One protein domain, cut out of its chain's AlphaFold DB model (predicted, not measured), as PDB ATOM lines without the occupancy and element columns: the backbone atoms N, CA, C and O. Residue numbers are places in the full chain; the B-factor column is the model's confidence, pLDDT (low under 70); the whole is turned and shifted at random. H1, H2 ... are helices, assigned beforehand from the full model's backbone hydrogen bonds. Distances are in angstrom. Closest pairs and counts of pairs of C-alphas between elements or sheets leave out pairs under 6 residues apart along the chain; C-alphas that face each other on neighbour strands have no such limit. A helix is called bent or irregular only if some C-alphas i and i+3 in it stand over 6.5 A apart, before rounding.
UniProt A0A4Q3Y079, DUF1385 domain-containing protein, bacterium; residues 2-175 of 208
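Overview. This is residues 2 to 175 of the 208 residues of the protein "DUF1385 domain-containing protein" of bacterium (UniProt A0A4Q3Y079). What shape is this? It is a loose two-pronged fork: H1 with bent H2 folding back along it is one prong, H5 with H6a the other, and H3, H4 and H7 pack together as a head. H6b packs on H2b, H3 and H5, while residues 156 to 165 and 167 to 173 stick out. What is it made of? The printed part has 174 residues with eight named helices, H1 to H8 in order, and no named strand: all helix. It is loose, with a radius of gyration of the C-alphas of 19.7 A, and spans 58 by 35 by 27 A.

Arrangement. What comes first? H1, residues 2 to 19, precedes H2, residues 27 to 47, by its hydrogen bonds assigned as one helix but bent, C-alphas 34 and 37 being 7.1 A apart, with arms H2a, residues 27 to 34, and H2b, residues 37 to 47. H1 and H2a, a hairpin, only just touch, with 3 pairs of C-alphas within 8 A, the closest Glu 14 and Leu 33 at 6.3 A. H1 touches H2b at a steep tilt of 47 degrees, opposite ways, the closest C-alphas being Gly 10 and Pro 37 at 3.8 A. What follows? H3, residues 50 to 65, touches H4, residues 72 to 75, closest at C-alphas Met 59 and Val 75, 5.6 A. H7, residues 141 to 161, touches H3 with residues 143 to 151 alone, at a steep tilt of 47 degrees, the same way, closest at C-alphas Glu 57 and Gly 147, 4.5 A. What of the rest? H6, residues 108 to 135, likewise assigned as one helix, is bent, C-alphas 121 and 124 being 7.4 A apart, with arms H6a, residues 108 to 121, and H6b, residues 124 to 135, itself irregular with C-alphas 132 and 135 6.8 A apart. H5, residues 86 to 101, forms a hairpin with H6a, a shallow tilt of 22 degrees, closest at C-alphas Phe 96 and Ala 115, 4.8 A; H6b touches H5, closest at C-alphas Asn 88 and Gly 127, 4.1 A, and H3, closest at C-alphas Ala 51 and Thr 135, 5.4 A. H8, residues 168 to 174, touches no helix. Are the backbones whole? Every O i to N i+4 pair is within hydrogen-bond range in H1, H2a, H2b, H3, H5, H6a, H7 and H8, and 7 of 8 in H6b; H4 is too short for such a pair.

Along the chain. Where do the helices lie? H1 begins at C-alpha 2, (109.219, 75.514, 97.791), and is 26.0 A long; H3 is 22.5 A, H5 22.4 A and H6a 20.1 A. Where is the longest span? H7 is 30.2 A, from C-alpha 141 at (118.240, 59.295, 107.431).

Size, cuts and confidence. How large is it? The two C-alphas farthest apart, those of Asp 24 and Gly 162, are 60.1 A apart. Is it continuous and sure? The printed part has no cut and no long link; mean pLDDT of the printed part is 91.2, with residues 2, 162 and 163 under 70.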
ATOM      1  N   ALA A   2     110.103  76.642  98.132       69.06
ATOM      2  CA  ALA A   2     109.219  75.514  97.791       69.06
ATOM      3  C   ALA A   2     107.822  75.536  98.457       69.06
ATOM      4  O   ALA A   2     106.832  75.252  97.796       69.06
ATOM      5  N   MET A   3     107.714  75.923  99.735       75.25
ATOM      6  CA  MET A   3     106.417  75.994 100.436       75.25
ATOM      7  C   MET A   3     105.476  77.056  99.857       75.25
ATOM      8  O   MET A   3     104.285  76.810  99.722       75.25
ATOM      9  N   PHE A   4     106.018  78.219  99.495       72.00
ATOM     10  CA  PHE A   4     105.243  79.315  98.921       72.00
ATOM     11  C   PHE A   4     104.737  78.962  97.517       72.00
ATOM     12  O   PHE A   4     103.569  79.175  97.210       72.00
ATOM     13  N   SER A   5     105.581  78.321  96.703       77.88
ATOM     14  CA  SER A   5     105.201  77.839  95.371       77.88
ATOM     15  C   SER A   5     104.010  76.875  95.401       77.88
ATOM     16  O   SER A   5     103.180  76.915  94.500       77.88
ATOM     17  N   LEU A   6     103.891  76.039  96.442       82.25
ATOM     18  CA  LEU A   6     102.753  75.125  96.594       82.25
ATOM     19  C   LEU A   6     101.435  75.853  96.882       82.25
ATOM     20  O   LEU A   6     100.403  75.454  96.351       82.25
ATOM     21  N   ILE A   7     101.463  76.916  97.693       80.88
ATOM     22  CA  ILE A   7     100.270  77.734  97.968       80.88
ATOM     23  C   ILE A   7      99.833  78.456  96.695       80.88
ATOM     24  O   ILE A   7      98.664  78.397  96.331       80.88
ATOM     25  N   VAL A   8     100.783  79.071  95.986       78.75
ATOM     26  CA  VAL A   8     100.526  79.767  94.718       78.75
ATOM     27  C   VAL A   8      99.906  78.826  93.685       78.75
ATOM     28  O   VAL A   8      98.908  79.174  93.062       78.75
ATOM     29  N   LEU A   9     100.449  77.614  93.536       82.56
ATOM     30  CA  LEU A   9      99.877  76.598  92.653       82.56
ATOM     31  C   LEU A   9      98.429  76.262  93.038       82.56
ATOM     32  O   LEU A   9      97.575  76.133  92.165       82.56
ATOM     33  N   GLY A  10      98.149  76.155  94.339       83.81
ATOM     34  CA  GLY A  10      96.800  75.950  94.851       83.81
ATOM     35  C   GLY A  10      95.841  77.086  94.478       83.81
ATOM     36  O   GLY A  10      94.722  76.814  94.054       83.81
ATOM     37  N   SER A  11      96.289  78.341  94.563       81.94
ATOM     38  CA  SER A  11      95.501  79.513  94.154       81.94
ATOM     39  C   SER A  11      95.231  79.546  92.648       81.94
ATOM     40  O   SER A  11      94.130  79.891  92.232       81.94
ATOM     41  N   PHE A  12      96.194  79.136  91.818       83.31
ATOM     42  CA  PHE A  12      95.961  78.986  90.377       83.31
ATOM     43  C   PHE A  12      94.959  77.886  90.054       83.31
ATOM     44  O   PHE A  12      94.124  78.063  89.169       83.31
ATOM     45  N   ALA A  13      95.031  76.761  90.765       84.88
ATOM     46  CA  ALA A  13      94.063  75.686  90.610       84.88
ATOM     47  C   ALA A  13      92.653  76.158  90.995       84.88
ATOM     48  O   ALA A  13      91.713  75.903  90.250       84.88
ATOM     49  N   GLU A  14      92.507  76.897  92.099       85.81
ATOM     50  CA  GLU A  14      91.231  77.517  92.475       85.81
ATOM     51  C   GLU A  14      90.712  78.462  91.391       85.81
ATOM     52  O   GLU A  14      89.568  78.314  90.963       85.81
ATOM     53  N   LEU A  15      91.544  79.387  90.908       82.00
ATOM     54  CA  LEU A  15      91.152  80.332  89.862       82.00
ATOM     55  C   LEU A  15      90.711  79.607  88.583       82.00
ATOM     56  O   LEU A  15      89.686  79.951  87.999       82.00
ATOM     57  N   GLY A  16      91.450  78.573  88.173       83.50
ATOM     58  CA  GLY A  16      91.106  77.749  87.017       83.50
ATOM     59  C   GLY A  16      89.781  77.007  87.192       83.50
ATOM     60  O   GLY A  16      88.979  76.976  86.266       83.50
ATOM     61  N   VAL A  17      89.511  76.455  88.380       85.31
ATOM     62  CA  VAL A  17      88.228  75.799  88.678       85.31
ATOM     63  C   VAL A  17      87.083  76.813  88.681       85.31
ATOM     64  O   VAL A  17      86.046  76.548  88.079       85.31
ATOM     65  N   ARG A  18      87.268  77.990  89.292       82.50
ATOM     66  CA  ARG A  18      86.265  79.069  89.302       82.50
ATOM     67  C   ARG A  18      85.926  79.559  87.897       82.50
ATOM     68  O   ARG A  18      84.760  79.799  87.621       82.50
ATOM     69  N   ALA A  19      86.905  79.632  86.996       82.25
ATOM     70  CA  ALA A  19      86.680  80.016  85.602       82.25
ATOM     71  C   ALA A  19      85.811  79.016  84.810       82.25
ATOM     72  O   ALA A  19      85.277  79.373  83.761       82.25
ATOM     73  N   LEU A  20      85.676  77.773  85.287       85.56
ATOM     74  CA  LEU A  20      84.863  76.723  84.663       85.56
ATOM     75  C   LEU A  20      83.470  76.581  85.293       85.56
ATOM     76  O   LEU A  20      82.651  75.813  84.789       85.56
ATOM     77  N   LEU A  21      83.210  77.271  86.405       85.50
ATOM     78  CA  LEU A  21      81.971  77.171  87.169       85.50
ATOM     79  C   LEU A  21      81.119  78.440  86.999       85.50
ATOM     80  O   LEU A  21      81.659  79.512  86.728       85.50
ATOM     81  N   PRO A  22      79.786  78.339  87.152       85.06
ATOM     82  CA  PRO A  22      78.927  79.517  87.170       85.06
ATOM     83  C   PRO A  22      79.275  80.428  88.360       85.06
ATOM     84  O   PRO A  22      79.761  79.958  89.388       85.06
ATOM     85  N   ALA A  23      79.041  81.735  88.221       79.38
ATOM     86  CA  ALA A  23      79.418  82.725  89.235       79.38
ATOM     87  C   ALA A  23      78.556  82.647  90.513       79.38
ATOM     88  O   ALA A  23      78.998  83.042  91.588       79.38
ATOM     89  N   ASP A  24      77.337  82.124  90.408       83.56
ATOM     90  CA  ASP A  24      76.315  82.043  91.451       83.56
ATOM     91  C   ASP A  24      76.301  80.675  92.150       83.56
ATOM     92  O   ASP A  24      75.281  79.989  92.249       83.56
ATOM     93  N   LEU A  25      77.458  80.253  92.659       82.00
ATOM     94  CA  LEU A  25      77.547  79.006  93.412       82.00
ATOM     95  C   LEU A  25      76.804  79.097  94.757       82.00
ATOM     96  O   LEU A  25      76.855  80.125  95.437       82.00
ATOM     97  N   PRO A  26      76.184  77.993  95.219       87.94
ATOM     98  CA  PRO A  26      75.716  77.897  96.593       87.94
ATOM     99  C   PRO A  26      76.860  78.177  97.577       87.94
ATOM    100  O   PRO A  26      77.977  77.699  97.377       87.94
ATOM    101  N   MET A  27      76.567  78.858  98.688       80.81
ATOM    102  CA  MET A  27      77.558  79.257  99.705       80.81
ATOM    103  C   MET A  27      78.493  78.114 100.138       80.81
ATOM    104  O   MET A  27      79.687  78.322 100.325       80.81
ATOM    105  N   ALA A  28      77.972  76.891 100.275       82.06
ATOM    106  CA  ALA A  28      78.777  75.730 100.651       82.06
ATOM    107  C   ALA A  28      79.826  75.348  99.587       82.06
ATOM    108  O   ALA A  28      80.938  74.952  99.936       82.06
ATOM    109  N   ALA A  29      79.483  75.470  98.302       84.00
ATOM    110  CA  ALA A  29      80.398  75.189  97.200       84.00
ATOM    111  C   ALA A  29      81.457  76.290  97.067       84.00
ATOM    112  O   ALA A  29      82.638  75.981  96.913       84.00
ATOM    113  N   ASP A  30      81.052  77.555  97.205       80.06
ATOM    114  CA  ASP A  30      81.973  78.693  97.170       80.06
ATOM    115  C   ASP A  30      82.997  78.645  98.316       80.06
ATOM    116  O   ASP A  30      84.205  78.757  98.095       80.06
ATOM    117  N   LEU A  31      82.529  78.342  99.532       80.81
ATOM    118  CA  LEU A  31      83.392  78.124 100.690       80.81
ATOM    119  C   LEU A  31      84.357  76.949 100.460       80.81
ATOM    120  O   LEU A  31      85.538  77.033 100.793       80.81
ATOM    121  N   GLY A  32      83.880  75.857  99.856       84.75
ATOM    122  CA  GLY A  32      84.717  74.712  99.497       84.75
ATOM    123  C   GLY A  32      85.855  75.081  98.540       84.75
ATOM    124  O   GLY A  32      86.995  74.663  98.755       84.75
ATOM    125  N   LEU A  33      85.568  75.902  97.525       84.75
ATOM    126  CA  LEU A  33      86.574  76.404  96.585       84.75
ATOM    127  C   LEU A  33      87.582  77.329  97.267       84.75
ATOM    128  O   LEU A  33      88.777  77.182  97.029       84.75
ATOM    129  N   GLN A  34      87.138  78.196  98.178       82.25
ATOM    130  CA  GLN A  34      88.027  79.087  98.929       82.25
ATOM    131  C   GLN A  34      89.077  78.324  99.758       82.25
ATOM    132  O   GLN A  34      90.202  78.791  99.947       82.25
ATOM    133  N   PHE A  35      88.743  77.129 100.255       85.81
ATOM    134  CA  PHE A  35      89.696  76.286 100.982       85.81
ATOM    135  C   PHE A  35      90.601  75.445 100.072       85.81
ATOM    136  O   PHE A  35      91.590  74.884 100.557       85.81
ATOM    137  N   LEU A  36      90.325  75.370  98.766       87.00
ATOM    138  CA  LEU A  36      91.072  74.537  97.826       87.00
ATOM    139  C   LEU A  36      92.588  74.812  97.830       87.00
ATOM    140  O   LEU A  36      93.341  73.835  97.893       87.00
ATOM    141  N   PRO A  37      93.087  76.067  97.849       88.12
ATOM    142  CA  PRO A  37      94.527  76.318  97.880       88.12
ATOM    143  C   PRO A  37      95.207  75.740  99.120       88.12
ATOM    144  O   PRO A  37      96.284  75.152  99.030       88.12
ATOM    145  N   ILE A  38      94.564  75.872 100.283       86.56
ATOM    146  CA  ILE A  38      95.074  75.342 101.551       86.56
ATOM    147  C   ILE A  38      95.051  73.814 101.524       86.56
ATOM    148  O   ILE A  38      96.029  73.183 101.925       86.56
ATOM    149  N   LEU A  39      93.975  73.209 101.016       89.75
ATOM    150  CA  LEU A  39      93.868  71.757 100.882       89.75
ATOM    151  C   LEU A  39      94.961  71.200  99.960       89.75
ATOM    152  O   LEU A  39      95.673  70.270 100.343       89.75
ATOM    153  N   LEU A  40      95.155  71.807  98.787       90.38
ATOM    154  CA  LEU A  40      96.211  71.430  97.849       90.38
ATOM    155  C   LEU A  40      97.599  71.631  98.453       90.38
ATOM    156  O   LEU A  40      98.439  70.739  98.345       90.38
ATOM    157  N   PHE A  41      97.834  72.746  99.148       90.88
ATOM    158  CA  PHE A  41      99.081  72.969  99.873       90.88
ATOM    159  C   PHE A  41      99.353  71.839 100.867       90.88
ATOM    160  O   PHE A  41     100.432  71.249 100.831       90.88
ATOM    161  N   VAL A  42      98.386  71.495 101.724       91.75
ATOM    162  CA  VAL A  42      98.541  70.436 102.732       91.75
ATOM    163  C   VAL A  42      98.854  69.092 102.078       91.75
ATOM    164  O   VAL A  42      99.796  68.409 102.493       91.75
ATOM    165  N   VAL A  43      98.101  68.726 101.040       92.62
ATOM    166  CA  VAL A  43      98.284  67.465 100.317       92.62
ATOM    167  C   VAL A  43      99.659  67.422  99.652       92.62
ATOM    168  O   VAL A  43     100.448  66.522  99.935       92.62
ATOM    169  N   LEU A  44     100.004  68.413  98.830       91.88
ATOM    170  CA  LEU A  44     101.273  68.439  98.096       91.88
ATOM    171  C   LEU A  44     102.481  68.535  99.034       91.88
ATOM    172  O   LEU A  44     103.502  67.874  98.825       91.88
ATOM    173  N   PHE A  45     102.371  69.300 100.118       93.69
ATOM    174  CA  PHE A  45     103.432  69.412 101.114       93.69
ATOM    175  C   PHE A  45     103.699  68.072 101.824       93.69
ATOM    176  O   PHE A  45     104.850  67.743 102.125       93.69
ATOM    177  N   ARG A  46     102.652  67.265 102.053       93.69
ATOM    178  CA  ARG A  46     102.760  65.915 102.629       93.69
ATOM    179  C   ARG A  46     103.232  64.860 101.628       93.69
ATOM    180  O   ARG A  46     103.974  63.966 102.033       93.69
ATOM    181  N   LEU A  47     102.813  64.950 100.365       93.38
ATOM    182  CA  LEU A  47     103.204  64.015  99.300       93.38
ATOM    183  C   LEU A  47     104.665  64.203  98.869       93.38
ATOM    184  O   LEU A  47     105.323  63.254  98.450       93.38
ATOM    185  N   THR A  48     105.199  65.413  99.013       93.38
ATOM    186  CA  THR A  48     106.601  65.713  98.712       93.38
ATOM    187  C   THR A  48     107.535  65.412  99.900       93.38
ATOM    188  O   THR A  48     107.111  65.184 101.041       93.38
ATOM    189  N   PRO A  49     108.866  65.416  99.692       94.88
ATOM    190  CA  PRO A  49     109.831  65.280 100.784       94.88
ATOM    191  C   PRO A  49     109.804  66.421 101.816       94.88
ATOM    192  O   PRO A  49     110.401  66.265 102.882       94.88
ATOM    193  N   LEU A  50     109.118  67.535 101.530       94.88
ATOM    194  CA  LEU A  50     109.191  68.779 102.299       94.88
ATOM    195  C   LEU A  50     108.811  68.606 103.771       94.88
ATOM    196  O   LEU A  50     109.559  69.052 104.633       94.88
ATOM    197  N   ALA A  51     107.731  67.882 104.085       96.38
ATOM    198  CA  ALA A  51     107.338  67.647 105.478       96.38
ATOM    199  C   ALA A  51     108.404  66.899 106.303       96.38
ATOM    200  O   ALA A  51     108.469  67.056 107.521       96.38
ATOM    201  N   GLY A  52     109.219  66.054 105.662       97.44
ATOM    202  CA  GLY A  52     110.304  65.339 106.334       97.44
ATOM    203  C   GLY A  52     111.543  66.217 106.485       97.44
ATOM    204  O   GLY A  52     112.143  66.246 107.551       97.44
ATOM    205  N   ILE A  53     111.883  66.992 105.450       97.19
ATOM    206  CA  ILE A  53     112.983  67.966 105.506       97.19
ATOM    207  C   ILE A  53     112.713  69.010 106.599       97.19
ATOM    208  O   ILE A  53     113.555  69.215 107.466       97.19
ATOM    209  N   HIS A  54     111.504  69.572 106.629       96.75
ATOM    210  CA  HIS A  54     111.080  70.543 107.637       96.75
ATOM    211  C   HIS A  54     111.159  69.976 109.063       96.75
ATOM    212  O   HIS A  54     111.651  70.634 109.977       96.75
ATOM    213  N   ALA A  55     110.748  68.717 109.256       98.06
ATOM    214  CA  ALA A  55     110.904  68.042 110.541       98.06
ATOM    215  C   ALA A  55     112.379  67.902 110.947       98.06
ATOM    216  O   ALA A  55     112.716  68.140 112.102       98.06
ATOM    217  N   ALA A  56     113.255  67.529 110.010       98.31
ATOM    218  CA  ALA A  56     114.682  67.379 110.274       98.31
ATOM    219  C   ALA A  56     115.357  68.709 110.644       98.31
ATOM    220  O   ALA A  56     116.206  68.728 111.531       98.31
ATOM    221  N   GLU A  57     114.956  69.818 110.019       97.50
ATOM    222  CA  GLU A  57     115.416  71.164 110.384       97.50
ATOM    223  C   GLU A  57     115.007  71.521 111.817       97.50
ATOM    224  O   GLU A  57     115.852  71.924 112.616       97.50
ATOM    225  N   HIS A  58     113.743  71.291 112.190       98.00
ATOM    226  CA  HIS A  58     113.285  71.491 113.570       98.00
ATOM    227  C   HIS A  58     114.056  70.636 114.572       98.00
ATOM    228  O   HIS A  58     114.443  71.113 115.636       98.00
ATOM    229  N   MET A  59     114.286  69.371 114.233       98.56
ATOM    230  CA  MET A  59     115.009  68.433 115.083       98.56
ATOM    231  C   MET A  59     116.469  68.861 115.275       98.56
ATOM    232  O   MET A  59     116.977  68.799 116.393       98.56
ATOM    233  N   ALA A  60     117.126  69.362 114.225       98.44
ATOM    234  CA  ALA A  60     118.483  69.896 114.313       98.44
ATOM    235  C   ALA A  60     118.544  71.170 115.173       98.44
ATOM    236  O   ALA A  60     119.428  71.292 116.019       98.44
ATOM    237  N   VAL A  61     117.585  72.090 115.017       97.50
ATOM    238  CA  VAL A  61     117.498  73.300 115.855       97.50
ATOM    239  C   VAL A  61     117.238  72.941 117.318       97.50
ATOM    240  O   VAL A  61     117.916  73.468 118.192       97.50
ATOM    241  N   ASN A  62     116.338  71.994 117.596       98.31
ATOM    242  CA  ASN A  62     116.098  71.499 118.952       98.31
ATOM    243  C   ASN A  62     117.372  70.913 119.592       98.31
ATOM    244  O   ASN A  62     117.593  71.118 120.783       98.31
ATOM    245  N   ALA A  63     118.222  70.216 118.826       98.38
ATOM    246  CA  ALA A  63     119.520  69.754 119.322       98.38
ATOM    247  C   ALA A  63     120.463  70.927 119.637       98.38
ATOM    248  O   ALA A  63     121.045  70.963 120.719       98.38
ATOM    249  N   ILE A  64     120.550  71.923 118.747       97.44
ATOM    250  CA  ILE A  64     121.364  73.131 118.963       97.44
ATOM    251  C   ILE A  64     120.923  73.877 120.227       97.44
ATOM    252  O   ILE A  64     121.756  74.219 121.060       97.44
ATOM    253  N   GLU A  65     119.621  74.112 120.399       97.00
ATOM    254  CA  GLU A  65     119.073  74.820 121.565       97.00
ATOM    255  C   GLU A  65     119.343  74.087 122.885       97.00
ATOM    256  O   GLU A  65     119.485  74.722 123.928       97.00
ATOM    257  N   ARG A  66     119.445  72.756 122.837       97.50
ATOM    258  CA  ARG A  66     119.782  71.905 123.985       97.50
ATOM    259  C   ARG A  66     121.288  71.725 124.185       97.50
ATOM    260  O   ARG A  66     121.679  71.030 125.112       97.50
ATOM    261  N   SER A  67     122.123  72.365 123.362       96.88
ATOM    262  CA  SER A  67     123.585  72.187 123.358       96.88
ATOM    263  C   SER A  67     124.021  70.733 123.136       96.88
ATOM    264  O   SER A  67     125.042  70.290 123.653       96.88
ATOM    265  N   GLU A  68     123.241  69.990 122.354       97.88
ATOM    266  CA  GLU A  68     123.475  68.583 122.055       97.88
ATOM    267  C   GLU A  68     124.276  68.415 120.749       97.88
ATOM    268  O   GLU A  68     124.117  69.213 119.814       97.88
ATOM    269  N   PRO A  69     125.120  67.373 120.622       97.75
ATOM    270  CA  PRO A  69     125.874  67.126 119.400       97.75
ATOM    271  C   PRO A  69     124.977  66.922 118.168       97.75
ATOM    272  O   PRO A  69     124.023  66.143 118.174       97.75
ATOM    273  N   LEU A  70     125.341  67.569 117.054       98.00
ATOM    274  CA  LEU A  70     124.685  67.396 115.753       98.00
ATOM    275  C   LEU A  70     125.142  66.104 115.057       98.00
ATOM    276  O   LEU A  70     125.856  66.140 114.046       98.00
ATOM    277  N   VAL A  71     124.725  64.970 115.621       98.06
ATOM    278  CA  VAL A  71     124.914  63.616 115.081       98.06
ATOM    279  C   VAL A  71     123.557  62.939 114.836       98.06
ATOM    280  O   VAL A  71     122.586  63.267 115.531       98.06
ATOM    281  N   PRO A  72     123.442  62.035 113.844       98.19
ATOM    282  CA  PRO A  72     122.159  61.456 113.439       98.19
ATOM    283  C   PRO A  72     121.362  60.826 114.584       98.19
ATOM    284  O   PRO A  72     120.147  61.000 114.647       98.19
ATOM    285  N   GLU A  73     122.032  60.150 115.515       97.81
ATOM    286  CA  GLU A  73     121.421  59.389 116.609       97.81
ATOM    287  C   GLU A  73     120.695  60.295 117.606       97.81
ATOM    288  O   GLU A  73     119.641  59.929 118.136       97.81
ATOM    289  N   ILE A  74     121.259  61.480 117.850       98.19
ATOM    290  CA  ILE A  74     120.719  62.488 118.762       98.19
ATOM    291  C   ILE A  74     119.623  63.279 118.060       98.19
ATOM    292  O   ILE A  74     118.506  63.383 118.570       98.19
ATOM    293  N   VAL A  75     119.905  63.783 116.855       98.38
ATOM    294  CA  VAL A  75     118.946  64.595 116.100       98.38
ATOM    295  C   VAL A  75     117.681  63.795 115.806       98.38
ATOM    296  O   VAL A  75     116.592  64.323 115.996       98.38
ATOM    297  N   ALA A  76     117.784  62.505 115.462       98.00
ATOM    298  CA  ALA A  76     116.634  61.632 115.210       98.00
ATOM    299  C   ALA A  76     115.667  61.482 116.406       98.00
ATOM    300  O   ALA A  76     114.512  61.100 116.204       98.00
ATOM    301  N   ARG A  77     116.106  61.785 117.635       97.50
ATOM    302  CA  ARG A  77     115.287  61.714 118.860       97.50
ATOM    303  C   ARG A  77     114.677  63.054 119.260       97.50
ATOM    304  O   ARG A  77     113.837  63.093 120.160       97.50
ATOM    305  N   MET A  78     115.084  64.144 118.617       98.31
ATOM    306  CA  MET A  78     114.580  65.472 118.945       98.31
ATOM    307  C   MET A  78     113.104  65.636 118.549       98.31
ATOM    308  O   MET A  78     112.618  64.970 117.629       98.31
ATOM    309  N   PRO A  79     112.357  66.536 119.214       97.88
ATOM    310  CA  PRO A  79     110.991  66.841 118.816       97.88
ATOM    311  C   PRO A  79     110.920  67.382 117.382       97.88
ATOM    312  O   PRO A  79     111.760  68.172 116.954       97.88
ATOM    313  N   ARG A  80     109.864  67.005 116.652       97.44
ATOM    314  CA  ARG A  80     109.552  67.571 115.323       97.44
ATOM    315  C   ARG A  80     108.896  68.949 115.398       97.44
ATOM    316  O   ARG A  80     108.802  69.635 114.389       97.44
ATOM    317  N   VAL A  81     108.380  69.324 116.565       97.69
ATOM    318  CA  VAL A  81     107.737  70.620 116.795       97.69
ATOM    319  C   VAL A  81     108.778  71.603 117.281       97.69
ATOM    320  O   VAL A  81     109.614  71.261 118.119       97.69
ATOM    321  N   HIS A  82     108.666  72.836 116.805       96.81
ATOM    322  CA  HIS A  82     109.468  73.940 117.282       96.81
ATOM    323  C   HIS A  82     108.596  75.169 117.567       96.81
ATOM    324  O   HIS A  82     107.761  75.579 116.753       96.81
ATOM    325  N   ILE A  83     108.787  75.791 118.735       93.38
ATOM    326  CA  ILE A  83     107.954  76.918 119.195       93.38
ATOM    327  C   ILE A  83     108.144  78.181 118.342       93.38
ATOM    328  O   ILE A  83     107.233  79.001 118.234       93.38
ATOM    329  N   ARG A  84     109.306  78.318 117.692       91.94
ATOM    330  CA  ARG A  84     109.656  79.468 116.836       91.94
ATOM    331  C   ARG A  84     109.464  79.190 115.342       91.94
ATOM    332  O   ARG A  84     109.992  79.920 114.513       91.94
ATOM    333  N   CYS A  85     108.755  78.118 114.986       93.25
ATOM    334  CA  CYS A  85     108.472  77.795 113.589       93.25
ATOM    335  C   CYS A  85     107.522  78.829 112.958       93.25
ATOM    336  O   CYS A  85     106.503  79.194 113.552       93.25
ATOM    337  N   GLY A  86     107.804  79.227 111.713       89.19
ATOM    338  CA  GLY A  86     106.946  80.117 110.923       89.19
ATOM    339  C   GLY A  86     105.528  79.579 110.687       89.19
ATOM    340  O   GLY A  86     104.615  80.371 110.483       89.19
ATOM    341  N   THR A  87     105.297  78.261 110.800       91.69
ATOM    342  CA  THR A  87     103.939  77.678 110.773       91.69
ATOM    343  C   THR A  87     103.035  78.273 111.860       91.69
ATOM    344  O   THR A  87     101.855  78.474 111.601       91.69
ATOM    345  N   ASN A  88     103.567  78.625 113.038       94.06
ATOM    346  CA  ASN A  88     102.765  79.261 114.094       94.06
ATOM    347  C   ASN A  88     102.265  80.647 113.663       94.06
ATOM    348  O   ASN A  88     101.111  80.993 113.899       94.06
ATOM    349  N   LEU A  89     103.125  81.423 112.994       91.00
ATOM    350  CA  LEU A  89     102.756  82.728 112.451       91.00
ATOM    351  C   LEU A  89     101.750  82.585 111.303       91.00
ATOM    352  O   LEU A  89     100.762  83.309 111.279       91.00
ATOM    353  N   ALA A  90     101.969  81.630 110.392       89.44
ATOM    354  CA  ALA A  90     101.054  81.364 109.285       89.44
ATOM    355  C   ALA A  90      99.650  80.988 109.787       89.44
ATOM    356  O   ALA A  90      98.671  81.577 109.347       89.44
ATOM    357  N   VAL A  91      99.554  80.081 110.767       93.25
ATOM    358  CA  VAL A  91      98.273  79.713 111.393       93.25
ATOM    359  C   VAL A  91      97.623  80.915 112.077       93.25
ATOM    360  O   VAL A  91      96.429  81.136 111.896       93.25
ATOM    361  N   GLY A  92      98.387  81.730 112.812       94.56
ATOM    362  CA  GLY A  92      97.869  82.958 113.423       94.56
ATOM    363  C   GLY A  92      97.308  83.955 112.401       94.56
ATOM    364  O   GLY A  92      96.226  84.502 112.608       94.56
ATOM    365  N   ALA A  93      98.006  84.152 111.280       91.94
ATOM    366  CA  ALA A  93      97.548  85.013 110.193       91.94
ATOM    367  C   ALA A  93      96.279  84.459 109.524       91.94
ATOM    368  O   ALA A  93      95.325  85.206 109.318       91.94
ATOM    369  N   SER A  94      96.227  83.151 109.247       90.62
ATOM    370  CA  SER A  94      95.042  82.496 108.680       90.62
ATOM    371  C   SER A  94      93.828  82.577 109.608       90.62
ATOM    372  O   SER A  94      92.728  82.833 109.130       90.62
ATOM    373  N   LEU A  95      94.013  82.411 110.923       93.62
ATOM    374  CA  LEU A  95      92.942  82.580 111.913       93.62
ATOM    375  C   LEU A  95      92.403  84.008 111.911       93.62
ATOM    376  O   LEU A  95      91.192  84.206 111.831       93.62
ATOM    377  N   PHE A  96      93.305  84.992 111.957       95.62
ATOM    378  CA  PHE A  96      92.913  86.396 111.974       95.62
ATOM    379  C   PHE A  96      92.121  86.757 110.714       95.62
ATOM    380  O   PHE A  96      91.008  87.267 110.816       95.62
ATOM    381  N   MET A  97      92.677  86.452 109.537       91.69
ATOM    382  CA  MET A  97      92.059  86.770 108.248       91.69
ATOM    383  C   MET A  97      90.754  86.005 108.041       91.69
ATOM    384  O   MET A  97      89.768  86.590 107.605       91.69
ATOM    385  N   GLY A  98      90.707  84.718 108.393       89.31
ATOM    386  CA  GLY A  98      89.503  83.905 108.243       89.31
ATOM    387  C   GLY A  98      88.343  84.439 109.083       89.31
ATOM    388  O   GLY A  98      87.235  84.587 108.576       89.31
ATOM    389  N   ILE A  99      88.590  84.798 110.346       92.12
ATOM    390  CA  ILE A  99      87.534  85.285 111.248       92.12
ATOM    391  C   ILE A  99      87.106  86.718 110.902       92.12
ATOM    392  O   ILE A  99      85.913  87.021 110.954       92.12
ATOM    393  N   SER A 100      88.051  87.600 110.560       93.50
ATOM    394  CA  SER A 100      87.751  89.013 110.293       93.50
ATOM    395  C   SER A 100      87.004  89.225 108.975       93.50
ATOM    396  O   SER A 100      86.137  90.096 108.899       93.50
ATOM    397  N   THR A 101      87.296  88.413 107.954       88.19
ATOM    398  CA  THR A 101      86.690  88.553 106.621       88.19
ATOM    399  C   THR A 101      85.379  87.779 106.476       88.19
ATOM    400  O   THR A 101      84.459  88.278 105.827       88.19
ATOM    401  N   THR A 102      85.217  86.630 107.145       85.94
ATOM    402  CA  THR A 102      83.993  85.813 107.042       85.94
ATOM    403  C   THR A 102      82.784  86.530 107.662       85.94
ATOM    404  O   THR A 102      82.836  86.916 108.834       85.94
ATOM    405  N   PRO A 103      81.676  86.740 106.930       84.56
ATOM    406  CA  PRO A 103      80.484  87.407 107.454       84.56
ATOM    407  C   PRO A 103      79.541  86.410 108.147       84.56
ATOM    408  O   PRO A 103      78.601  85.901 107.552       84.56
ATOM    409  N   TRP A 104      79.764  86.146 109.436       85.38
ATOM    410  CA  TRP A 104      78.943  85.223 110.245       85.38
ATOM    411  C   TRP A 104      77.803  85.917 111.020       85.38
ATOM    412  O   TRP A 104      77.363  85.437 112.060       85.38
ATOM    413  N   GLY A 105      77.327  87.066 110.524       87.88
ATOM    414  CA  GLY A 105      76.207  87.820 111.108       87.88
ATOM    415  C   GLY A 105      76.582  88.841 112.191       87.88
ATOM    416  O   GLY A 105      75.700  89.513 112.717       87.88
ATOM    417  N   ALA A 106      77.871  88.996 112.510       92.75
ATOM    418  CA  ALA A 106      78.367  90.017 113.435       92.75
ATOM    419  C   ALA A 106      78.890  91.273 112.699       92.75
ATOM    420  O   ALA A 106      79.471  91.139 111.614       92.75
ATOM    421  N   PRO A 107      78.764  92.481 113.293       95.00
ATOM    422  CA  PRO A 107      79.408  93.697 112.787       95.00
ATOM    423  C   PRO A 107      80.926  93.531 112.638       95.00
ATOM    424  O   PRO A 107      81.550  92.740 113.353       95.00
ATOM    425  N   TYR A 108      81.537  94.272 111.712       93.69
ATOM    426  CA  TYR A 108      82.965  94.144 111.395       93.69
ATOM    427  C   TYR A 108      83.871  94.366 112.616       93.69
ATOM    428  O   TYR A 108      84.816  93.609 112.828       93.69
ATOM    429  N   GLU A 109      83.537  95.331 113.469       96.12
ATOM    430  CA  GLU A 109      84.271  95.663 114.691       96.12
ATOM    431  C   GLU A 109      84.337  94.460 115.634       96.12
ATOM    432  O   GLU A 109      85.403  94.108 116.142       96.12
ATOM    433  N   ILE A 110      83.206  93.771 115.809       96.25
ATOM    434  CA  ILE A 110      83.118  92.566 116.635       96.25
ATOM    435  C   ILE A 110      83.932  91.434 116.012       96.25
ATOM    436  O   ILE A 110      84.678  90.761 116.722       96.25
ATOM    437  N   ARG A 111      83.856  91.243 114.690       95.75
ATOM    438  CA  ARG A 111      84.647  90.215 113.994       95.75
ATOM    439  C   ARG A 111      86.146  90.427 114.172       95.75
ATOM    440  O   ARG A 111      86.855  89.465 114.446       95.75
ATOM    441  N   VAL A 112      86.625  91.667 114.079       96.81
ATOM    442  CA  VAL A 112      88.042  92.003 114.295       96.81
ATOM    443  C   VAL A 112      88.458  91.763 115.745       96.81
ATOM    444  O   VAL A 112      89.519  91.184 115.977       96.81
ATOM    445  N   VAL A 113      87.633  92.144 116.728       97.69
ATOM    446  CA  VAL A 113      87.918  91.871 118.148       97.69
ATOM    447  C   VAL A 113      87.997  90.365 118.404       97.69
ATOM    448  O   VAL A 113      88.959  89.893 119.009       97.69
ATOM    449  N   VAL A 114      87.036  89.593 117.891       97.31
ATOM    450  CA  VAL A 114      87.037  88.128 118.007       97.31
ATOM    451  C   VAL A 114      88.257  87.529 117.308       97.31
ATOM    452  O   VAL A 114      88.924  86.680 117.895       97.31
ATOM    453  N   ALA A 115      88.600  87.991 116.104       96.94
ATOM    454  CA  ALA A 115      89.780  87.550 115.365       96.94
ATOM    455  C   ALA A 115      91.074  87.811 116.148       96.94
ATOM    456  O   ALA A 115      91.923  86.929 116.249       96.94
ATOM    457  N   LEU A 116      91.215  88.996 116.749       97.62
ATOM    458  CA  LEU A 116      92.381  89.358 117.552       97.62
ATOM    459  C   LEU A 116      92.510  88.466 118.791       97.62
ATOM    460  O   LEU A 116      93.590  87.932 119.048       97.62
ATOM    461  N   LEU A 117      91.416  88.279 119.535       98.00
ATOM    462  CA  LEU A 117      91.396  87.423 120.722       98.00
ATOM    463  C   LEU A 117      91.692  85.965 120.352       98.00
ATOM    464  O   LEU A 117      92.572  85.343 120.947       98.00
ATOM    465  N   ALA A 118      91.018  85.434 119.330       97.38
ATOM    466  CA  ALA A 118      91.245  84.081 118.841       97.38
ATOM    467  C   ALA A 118      92.706  83.883 118.423       97.38
ATOM    468  O   ALA A 118      93.343  82.929 118.866       97.38
ATOM    469  N   THR A 119      93.280  84.800 117.642       96.75
ATOM    470  CA  THR A 119      94.686  84.718 117.240       96.75
ATOM    471  C   THR A 119      95.619  84.781 118.443       96.75
ATOM    472  O   THR A 119      96.501  83.932 118.547       96.75
ATOM    473  N   LEU A 120      95.410  85.701 119.390       96.38
ATOM    474  CA  LEU A 120      96.253  85.842 120.583       96.38
ATOM    475  C   LEU A 120      96.345  84.539 121.395       96.38
ATOM    476  O   LEU A 120      97.441  84.146 121.805       96.38
ATOM    477  N   PHE A 121      95.215  83.855 121.595       97.44
ATOM    478  CA  PHE A 121      95.147  82.650 122.424       97.44
ATOM    479  C   PHE A 121      95.406  81.349 121.654       97.44
ATOM    480  O   PHE A 121      95.968  80.408 122.217       97.44
ATOM    481  N   LEU A 122      95.038  81.275 120.372       97.38
ATOM    482  CA  LEU A 122      94.991  80.011 119.630       97.38
ATOM    483  C   LEU A 122      96.128  79.824 118.617       97.38
ATOM    484  O   LEU A 122      96.388  78.688 118.220       97.38
ATOM    485  N   TRP A 123      96.861  80.877 118.228       96.38
ATOM    486  CA  TRP A 123      97.902  80.766 117.190       96.38
ATOM    487  C   TRP A 123      99.004  79.748 117.513       96.38
ATOM    488  O   TRP A 123      99.416  78.977 116.648       96.38
ATOM    489  N   LYS A 124      99.469  79.700 118.767       94.94
ATOM    490  CA  LYS A 124     100.481  78.735 119.221       94.94
ATOM    491  C   LYS A 124      99.946  77.306 119.322       94.94
ATOM    492  O   LYS A 124     100.566  76.441 118.707       94.94
ATOM    493  N   PRO A 125      98.849  77.009 120.047       96.69
ATOM    494  CA  PRO A 125      98.364  75.633 120.150       96.69
ATOM    495  C   PRO A 125      97.941  75.067 118.790       96.69
ATOM    496  O   PRO A 125      98.323  73.946 118.455       96.69
ATOM    497  N   LEU A 126      97.243  75.855 117.962       97.06
ATOM    498  CA  LEU A 126      96.870  75.426 116.612       97.06
ATOM    499  C   LEU A 126      98.089  75.320 115.692       97.06
ATOM    500  O   LEU A 126      98.169  74.397 114.887       97.06
ATOM    501  N   GLY A 127      99.081  76.197 115.851       96.56
ATOM    502  CA  GLY A 127     100.359  76.101 115.150       96.56
ATOM    503  C   GLY A 127     101.141  74.834 115.507       96.56
ATOM    504  O   GLY A 127     101.622  74.133 114.619       96.56
ATOM    505  N   THR A 128     101.215  74.469 116.789       96.94
ATOM    506  CA  THR A 128     101.809  73.205 117.249       96.94
ATOM    507  C   THR A 128     101.059  71.998 116.696       96.94
ATOM    508  O   THR A 128     101.692  71.054 116.217       96.94
ATOM    509  N   TRP A 129      99.727  72.035 116.711       97.38
ATOM    510  CA  TRP A 129      98.903  70.994 116.105       97.38
ATOM    511  C   TRP A 129      99.196  70.861 114.603       97.38
ATOM    512  O   TRP A 129      99.502  69.767 114.123       97.38
ATOM    513  N   ALA A 130      99.222  71.979 113.874       96.06
ATOM    514  CA  ALA A 130      99.542  71.999 112.452       96.06
ATOM    515  C   ALA A 130     100.953  71.459 112.194       96.06
ATOM    516  O   ALA A 130     101.154  70.663 111.284       96.06
ATOM    517  N   GLN A 131     101.936  71.793 113.027       97.06
ATOM    518  CA  GLN A 131     103.267  71.206 112.914       97.06
ATOM    519  C   GLN A 131     103.242  69.688 113.087       97.06
ATOM    520  O   GLN A 131     103.809  68.972 112.265       97.06
ATOM    521  N   LEU A 132     102.568  69.166 114.112       95.88
ATOM    522  CA  LEU A 132     102.539  67.729 114.399       95.88
ATOM    523  C   LEU A 132     101.857  66.903 113.310       95.88
ATOM    524  O   LEU A 132     102.356  65.822 112.966       95.88
ATOM    525  N   TYR A 133     100.732  67.412 112.804       94.94
ATOM    526  CA  TYR A 133      99.799  66.665 111.967       94.94
ATOM    527  C   TYR A 133      99.735  67.139 110.520       94.94
ATOM    528  O   TYR A 133      99.140  66.454 109.699       94.94
ATOM    529  N   VAL A 134     100.347  68.260 110.159       94.44
ATOM    530  CA  VAL A 134     100.253  68.815 108.802       94.44
ATOM    531  C   VAL A 134     101.643  69.062 108.241       94.44
ATOM    532  O   VAL A 134     102.037  68.400 107.281       94.44
ATOM    533  N   THR A 135     102.417  69.951 108.861       94.62
ATOM    534  CA  THR A 135     103.657  70.469 108.274       94.62
ATOM    535  C   THR A 135     104.911  69.695 108.673       94.62
ATOM    536  O   THR A 135     106.001  70.047 108.233       94.62
ATOM    537  N   THR A 136     104.807  68.607 109.438       96.81
ATOM    538  CA  THR A 136     105.952  67.718 109.690       96.81
ATOM    539  C   THR A 136     105.573  66.244 109.565       96.81
ATOM    540  O   THR A 136     104.452  65.833 109.867       96.81
ATOM    541  N   ARG A 137     106.539  65.411 109.169       96.31
ATOM    542  CA  ARG A 137     106.464  63.940 109.243       96.31
ATOM    543  C   ARG A 137     107.775  63.374 109.774       96.31
ATOM    544  O   ARG A 137     108.764  64.094 109.823       96.31
ATOM    545  N   ARG A 138     107.805  62.098 110.175       96.38
ATOM    546  CA  ARG A 138     109.071  61.462 110.580       96.38
ATOM    547  C   ARG A 138     110.073  61.520 109.410       96.38
ATOM    548  O   ARG A 138     109.728  61.037 108.326       96.38
ATOM    549  N   PRO A 139     111.252  62.135 109.600       97.69
ATOM    550  CA  PRO A 139     112.267  62.212 108.559       97.69
ATOM    551  C   PRO A 139     112.978  60.868 108.374       97.69
ATOM    552  O   PRO A 139     113.094  60.079 109.310       97.69
ATOM    553  N   ASN A 140     113.481  60.619 107.166       97.69
ATOM    554  CA  ASN A 140     114.423  59.527 106.910       97.69
ATOM    555  C   ASN A 140     115.876  59.965 107.186       97.69
ATOM    556  O   ASN A 140     116.145  61.148 107.401       97.69
ATOM    557  N   ALA A 141     116.826  59.025 107.142       97.88
ATOM    558  CA  ALA A 141     118.240  59.295 107.431       97.88
ATOM    559  C   ALA A 141     118.832  60.427 106.566       97.88
ATOM    560  O   ALA A 141     119.445  61.349 107.097       97.88
ATOM    561  N   ARG A 142     118.549  60.437 105.255       97.75
ATOM    562  CA  ARG A 142     119.025  61.493 104.337       97.75
ATOM    563  C   ARG A 142     118.489  62.877 104.708       97.75
ATOM    564  O   ARG A 142     119.191  63.877 104.569       97.75
ATOM    565  N   GLN A 143     117.239  62.953 105.162       98.31
ATOM    566  CA  GLN A 143     116.627  64.203 105.615       98.31
ATOM    567  C   GLN A 143     117.245  64.675 106.935       98.31
ATOM    568  O   GLN A 143     117.558  65.855 107.047       98.31
ATOM    569  N   ILE A 144     117.486  63.766 107.888       98.50
ATOM    570  CA  ILE A 144     118.208  64.065 109.138       98.50
ATOM    571  C   ILE A 144     119.602  64.621 108.843       98.50
ATOM    572  O   ILE A 144     119.961  65.673 109.365       98.50
ATOM    573  N   GLU A 145     120.362  63.974 107.959       98.19
ATOM    574  CA  GLU A 145     121.671  64.468 107.524       98.19
ATOM    575  C   GLU A 145     121.578  65.859 106.892       98.19
ATOM    576  O   GLU A 145     122.416  66.719 107.160       98.19
ATOM    577  N   SER A 146     120.549  66.107 106.077       97.62
ATOM    578  CA  SER A 146     120.308  67.430 105.500       97.62
ATOM    579  C   SER A 146     120.055  68.488 106.577       97.62
ATOM    580  O   SER A 146     120.642  69.566 106.508       97.62
ATOM    581  N   GLY A 147     119.240  68.171 107.587       97.69
ATOM    582  CA  GLY A 147     118.997  69.049 108.736       97.69
ATOM    583  C   GLY A 147     120.272  69.319 109.540       97.69
ATOM    584  O   GLY A 147     120.557  70.465 109.878       97.69
ATOM    585  N   ILE A 148     121.096  68.290 109.770       98.50
ATOM    586  CA  ILE A 148     122.406  68.420 110.427       98.50
ATOM    587  C   ILE A 148     123.334  69.339 109.630       98.50
ATOM    588  O   ILE A 148     123.950  70.228 110.215       98.50
ATOM    589  N   ARG A 149     123.430  69.159 108.306       98.06
ATOM    590  CA  ARG A 149     124.254  70.022 107.443       98.06
ATOM    591  C   ARG A 149     123.802  71.478 107.510       98.06
ATOM    592  O   ARG A 149     124.647  72.355 107.666       98.06
ATOM    593  N   ALA A 150     122.495  71.729 107.447       95.88
ATOM    594  CA  ALA A 150     121.942  73.074 107.588       95.88
ATOM    595  C   ALA A 150     122.279  73.679 108.964       95.88
ATOM    596  O   ALA A 150     122.767  74.803 109.041       95.88
ATOM    597  N   GLY A 151     122.111  72.907 110.044       96.31
ATOM    598  CA  GLY A 151     122.462  73.330 111.402       96.31
ATOM    599  C   GLY A 151     123.948  73.661 111.569       96.31
ATOM    600  O   GLY A 151     124.285  74.703 112.125       96.31
ATOM    601  N   ARG A 152     124.848  72.822 111.039       97.00
ATOM    602  CA  ARG A 152     126.300  73.076 111.065       97.00
ATOM    603  C   ARG A 152     126.667  74.324 110.273       97.00
ATOM    604  O   ARG A 152     127.388  75.165 110.794       97.00
ATOM    605  N   SER A 153     126.111  74.484 109.071       95.00
ATOM    606  CA  SER A 153     126.324  75.681 108.255       95.00
ATOM    607  C   SER A 153     125.905  76.956 108.997       95.00
ATOM    608  O   SER A 153     126.664  77.920 109.008       95.00
ATOM    609  N   LEU A 154     124.761  76.942 109.693       91.38
ATOM    610  CA  LEU A 154     124.314  78.068 110.520       91.38
ATOM    611  C   LEU A 154     125.292  78.380 111.661       91.38
ATOM    612  O   LEU A 154     125.612  79.548 111.885       91.38
ATOM    613  N   LEU A 155     125.783  77.358 112.369       92.94
ATOM    614  CA  LEU A 155     126.758  77.529 113.450       92.94
ATOM    615  C   LEU A 155     128.106  78.049 112.937       92.94
ATOM    616  O   LEU A 155     128.700  78.921 113.563       92.94
ATOM    617  N   GLU A 156     128.572  77.559 111.788       92.94
ATOM    618  CA  GLU A 156     129.796  78.033 111.139       92.94
ATOM    619  C   GLU A 156     129.674  79.499 110.719       92.94
ATOM    620  O   GLU A 156     130.579  80.294 110.981       92.94
ATOM    621  N   THR A 157     128.549  79.885 110.106       88.56
ATOM    622  CA  THR A 157     128.272  81.287 109.773       88.56
ATOM    623  C   THR A 157     128.250  82.143 111.035       88.56
ATOM    624  O   THR A 157     128.932  83.167 111.074       88.56
ATOM    625  N   TYR A 158     127.545  81.700 112.080       87.50
ATOM    626  CA  TYR A 158     127.461  82.410 113.355       87.50
ATOM    627  C   TYR A 158     128.841  82.615 113.998       87.50
ATOM    628  O   TYR A 158     129.173  83.729 114.408       87.50
ATOM    629  N   ALA A 159     129.677  81.570 114.017       89.00
ATOM    630  CA  ALA A 159     131.033  81.618 114.559       89.00
ATOM    631  C   ALA A 159     131.936  82.606 113.802       89.00
ATOM    632  O   ALA A 159     132.740  83.298 114.425       89.00
ATOM    633  N   ARG A 160     131.786  82.712 112.473       88.50
ATOM    634  CA  ARG A 160     132.551  83.657 111.637       88.50
ATOM    635  C   ARG A 160     132.060  85.100 111.747       88.50
ATOM    636  O   ARG A 160     132.862  86.017 111.627       88.50
ATOM    637  N   SER A 161     130.761  85.316 111.954       80.31
ATOM    638  CA  SER A 161     130.147  86.654 111.926       80.31
ATOM    639  C   SER A 161     130.385  87.517 113.175       80.31
ATOM    640  O   SER A 161     130.050  88.701 113.169       80.31
ATOM    641  N   GLY A 162     130.971  86.962 114.244       69.50
ATOM    642  CA  GLY A 162     131.134  87.660 115.526       69.50
ATOM    643  C   GLY A 162     129.799  87.921 116.246       69.50
ATOM    644  O   GLY A 162     128.715  87.744 115.693       69.50
ATOM    645  N   ARG A 163     129.844  88.343 117.520       67.25
ATOM    646  CA  ARG A 163     128.643  88.641 118.333       67.25
ATOM    647  C   ARG A 163     128.030  90.008 117.993       67.25
ATOM    648  O   ARG A 163     127.824  90.836 118.877       67.25
ATOM    649  N   VAL A 164     127.739  90.267 116.722       72.19
ATOM    650  CA  VAL A 164     127.035  91.489 116.321       72.19
ATOM    651  C   VAL A 164     125.534  91.240 116.439       72.19
ATOM    652  O   VAL A 164     124.974  90.395 115.745       72.19
ATOM    653  N   GLN A 165     124.864  91.955 117.346       74.81
ATOM    654  CA  GLN A 165     123.401  91.953 117.405       74.81
ATOM    655  C   GLN A 165     122.868  92.521 116.081       74.81
ATOM    656  O   GLN A 165     123.166  93.674 115.764       74.81
ATOM    657  N   PRO A 166     122.087  91.759 115.293       77.12
ATOM    658  CA  PRO A 166     121.576  92.268 114.031       77.12
ATOM    659  C   PRO A 166     120.628  93.435 114.309       77.12
ATOM    660  O   PRO A 166     119.768  93.339 115.195       77.12
ATOM    661  N   SER A 167     120.779  94.516 113.543       87.12
ATOM    662  CA  SER A 167     119.880  95.670 113.586       87.12
ATOM    663  C   SER A 167     118.456  95.260 113.189       87.12
ATOM    664  O   SER A 167     118.249  94.239 112.524       87.12
ATOM    665  N   ILE A 168     117.453  96.043 113.599       88.88
ATOM    666  CA  ILE A 168     116.042  95.773 113.265       88.88
ATOM    667  C   ILE A 168     115.837  95.616 111.743       88.88
ATOM    668  O   ILE A 168     115.232  94.615 111.351       88.88
ATOM    669  N   PRO A 169     116.389  96.487 110.870       88.00
ATOM    670  CA  PRO A 169     116.268  96.315 109.420       88.00
ATOM    671  C   PRO A 169     116.844  94.987 108.922       88.00
ATOM    672  O   PRO A 169     116.190  94.278 108.158       88.00
ATOM    673  N   SER A 170     118.024  94.593 109.412       84.94
ATOM    674  CA  SER A 170     118.648  93.325 109.027       84.94
ATOM    675  C   SER A 170     117.816  92.119 109.465       84.94
ATOM    676  O   SER A 170     117.742  91.131 108.738       84.94
ATOM    677  N   ARG A 171     117.147  92.182 110.624       84.69
ATOM    678  CA  ARG A 171     116.233  91.115 111.072       84.69
ATOM    679  C   ARG A 171     115.022  90.991 110.159       84.69
ATOM    680  O   ARG A 171     114.657  89.878 109.800       84.69
ATOM    681  N   ILE A 172     114.413  92.114 109.777       85.56
ATOM    682  CA  ILE A 172     113.246  92.121 108.885       85.56
ATOM    683  C   ILE A 172     113.634  91.557 107.518       85.56
ATOM    684  O   ILE A 172     112.952  90.666 107.011       85.56
ATOM    685  N   TRP A 173     114.760  91.999 106.960       85.44
ATOM    686  CA  TRP A 173     115.261  91.511 105.675       85.44
ATOM    687  C   TRP A 173     115.518  89.999 105.689       85.44
ATOM    688  O   TRP A 173     115.030  89.263 104.828       85.44
ATOM    689  N   ASN A 174     116.201  89.517 106.729       82.56
ATOM    690  CA  ASN A 174     116.572  88.109 106.878       82.56
ATOM    691  C   ASN A 174     115.442  87.216 107.421       82.56
ATOM    692  O   ASN A 174     115.618  86.005 107.512       82.56
ATOM    693  N   SER A 175     114.274  87.777 107.758       80.94
ATOM    694  CA  SER A 175     113.109  86.997 108.206       80.94
ATOM    695  C   SER A 175     112.460  86.177 107.085       80.94
ATOM    696  O   SER A 175     111.663  85.282 107.354       80.94
TER     697      SER A 175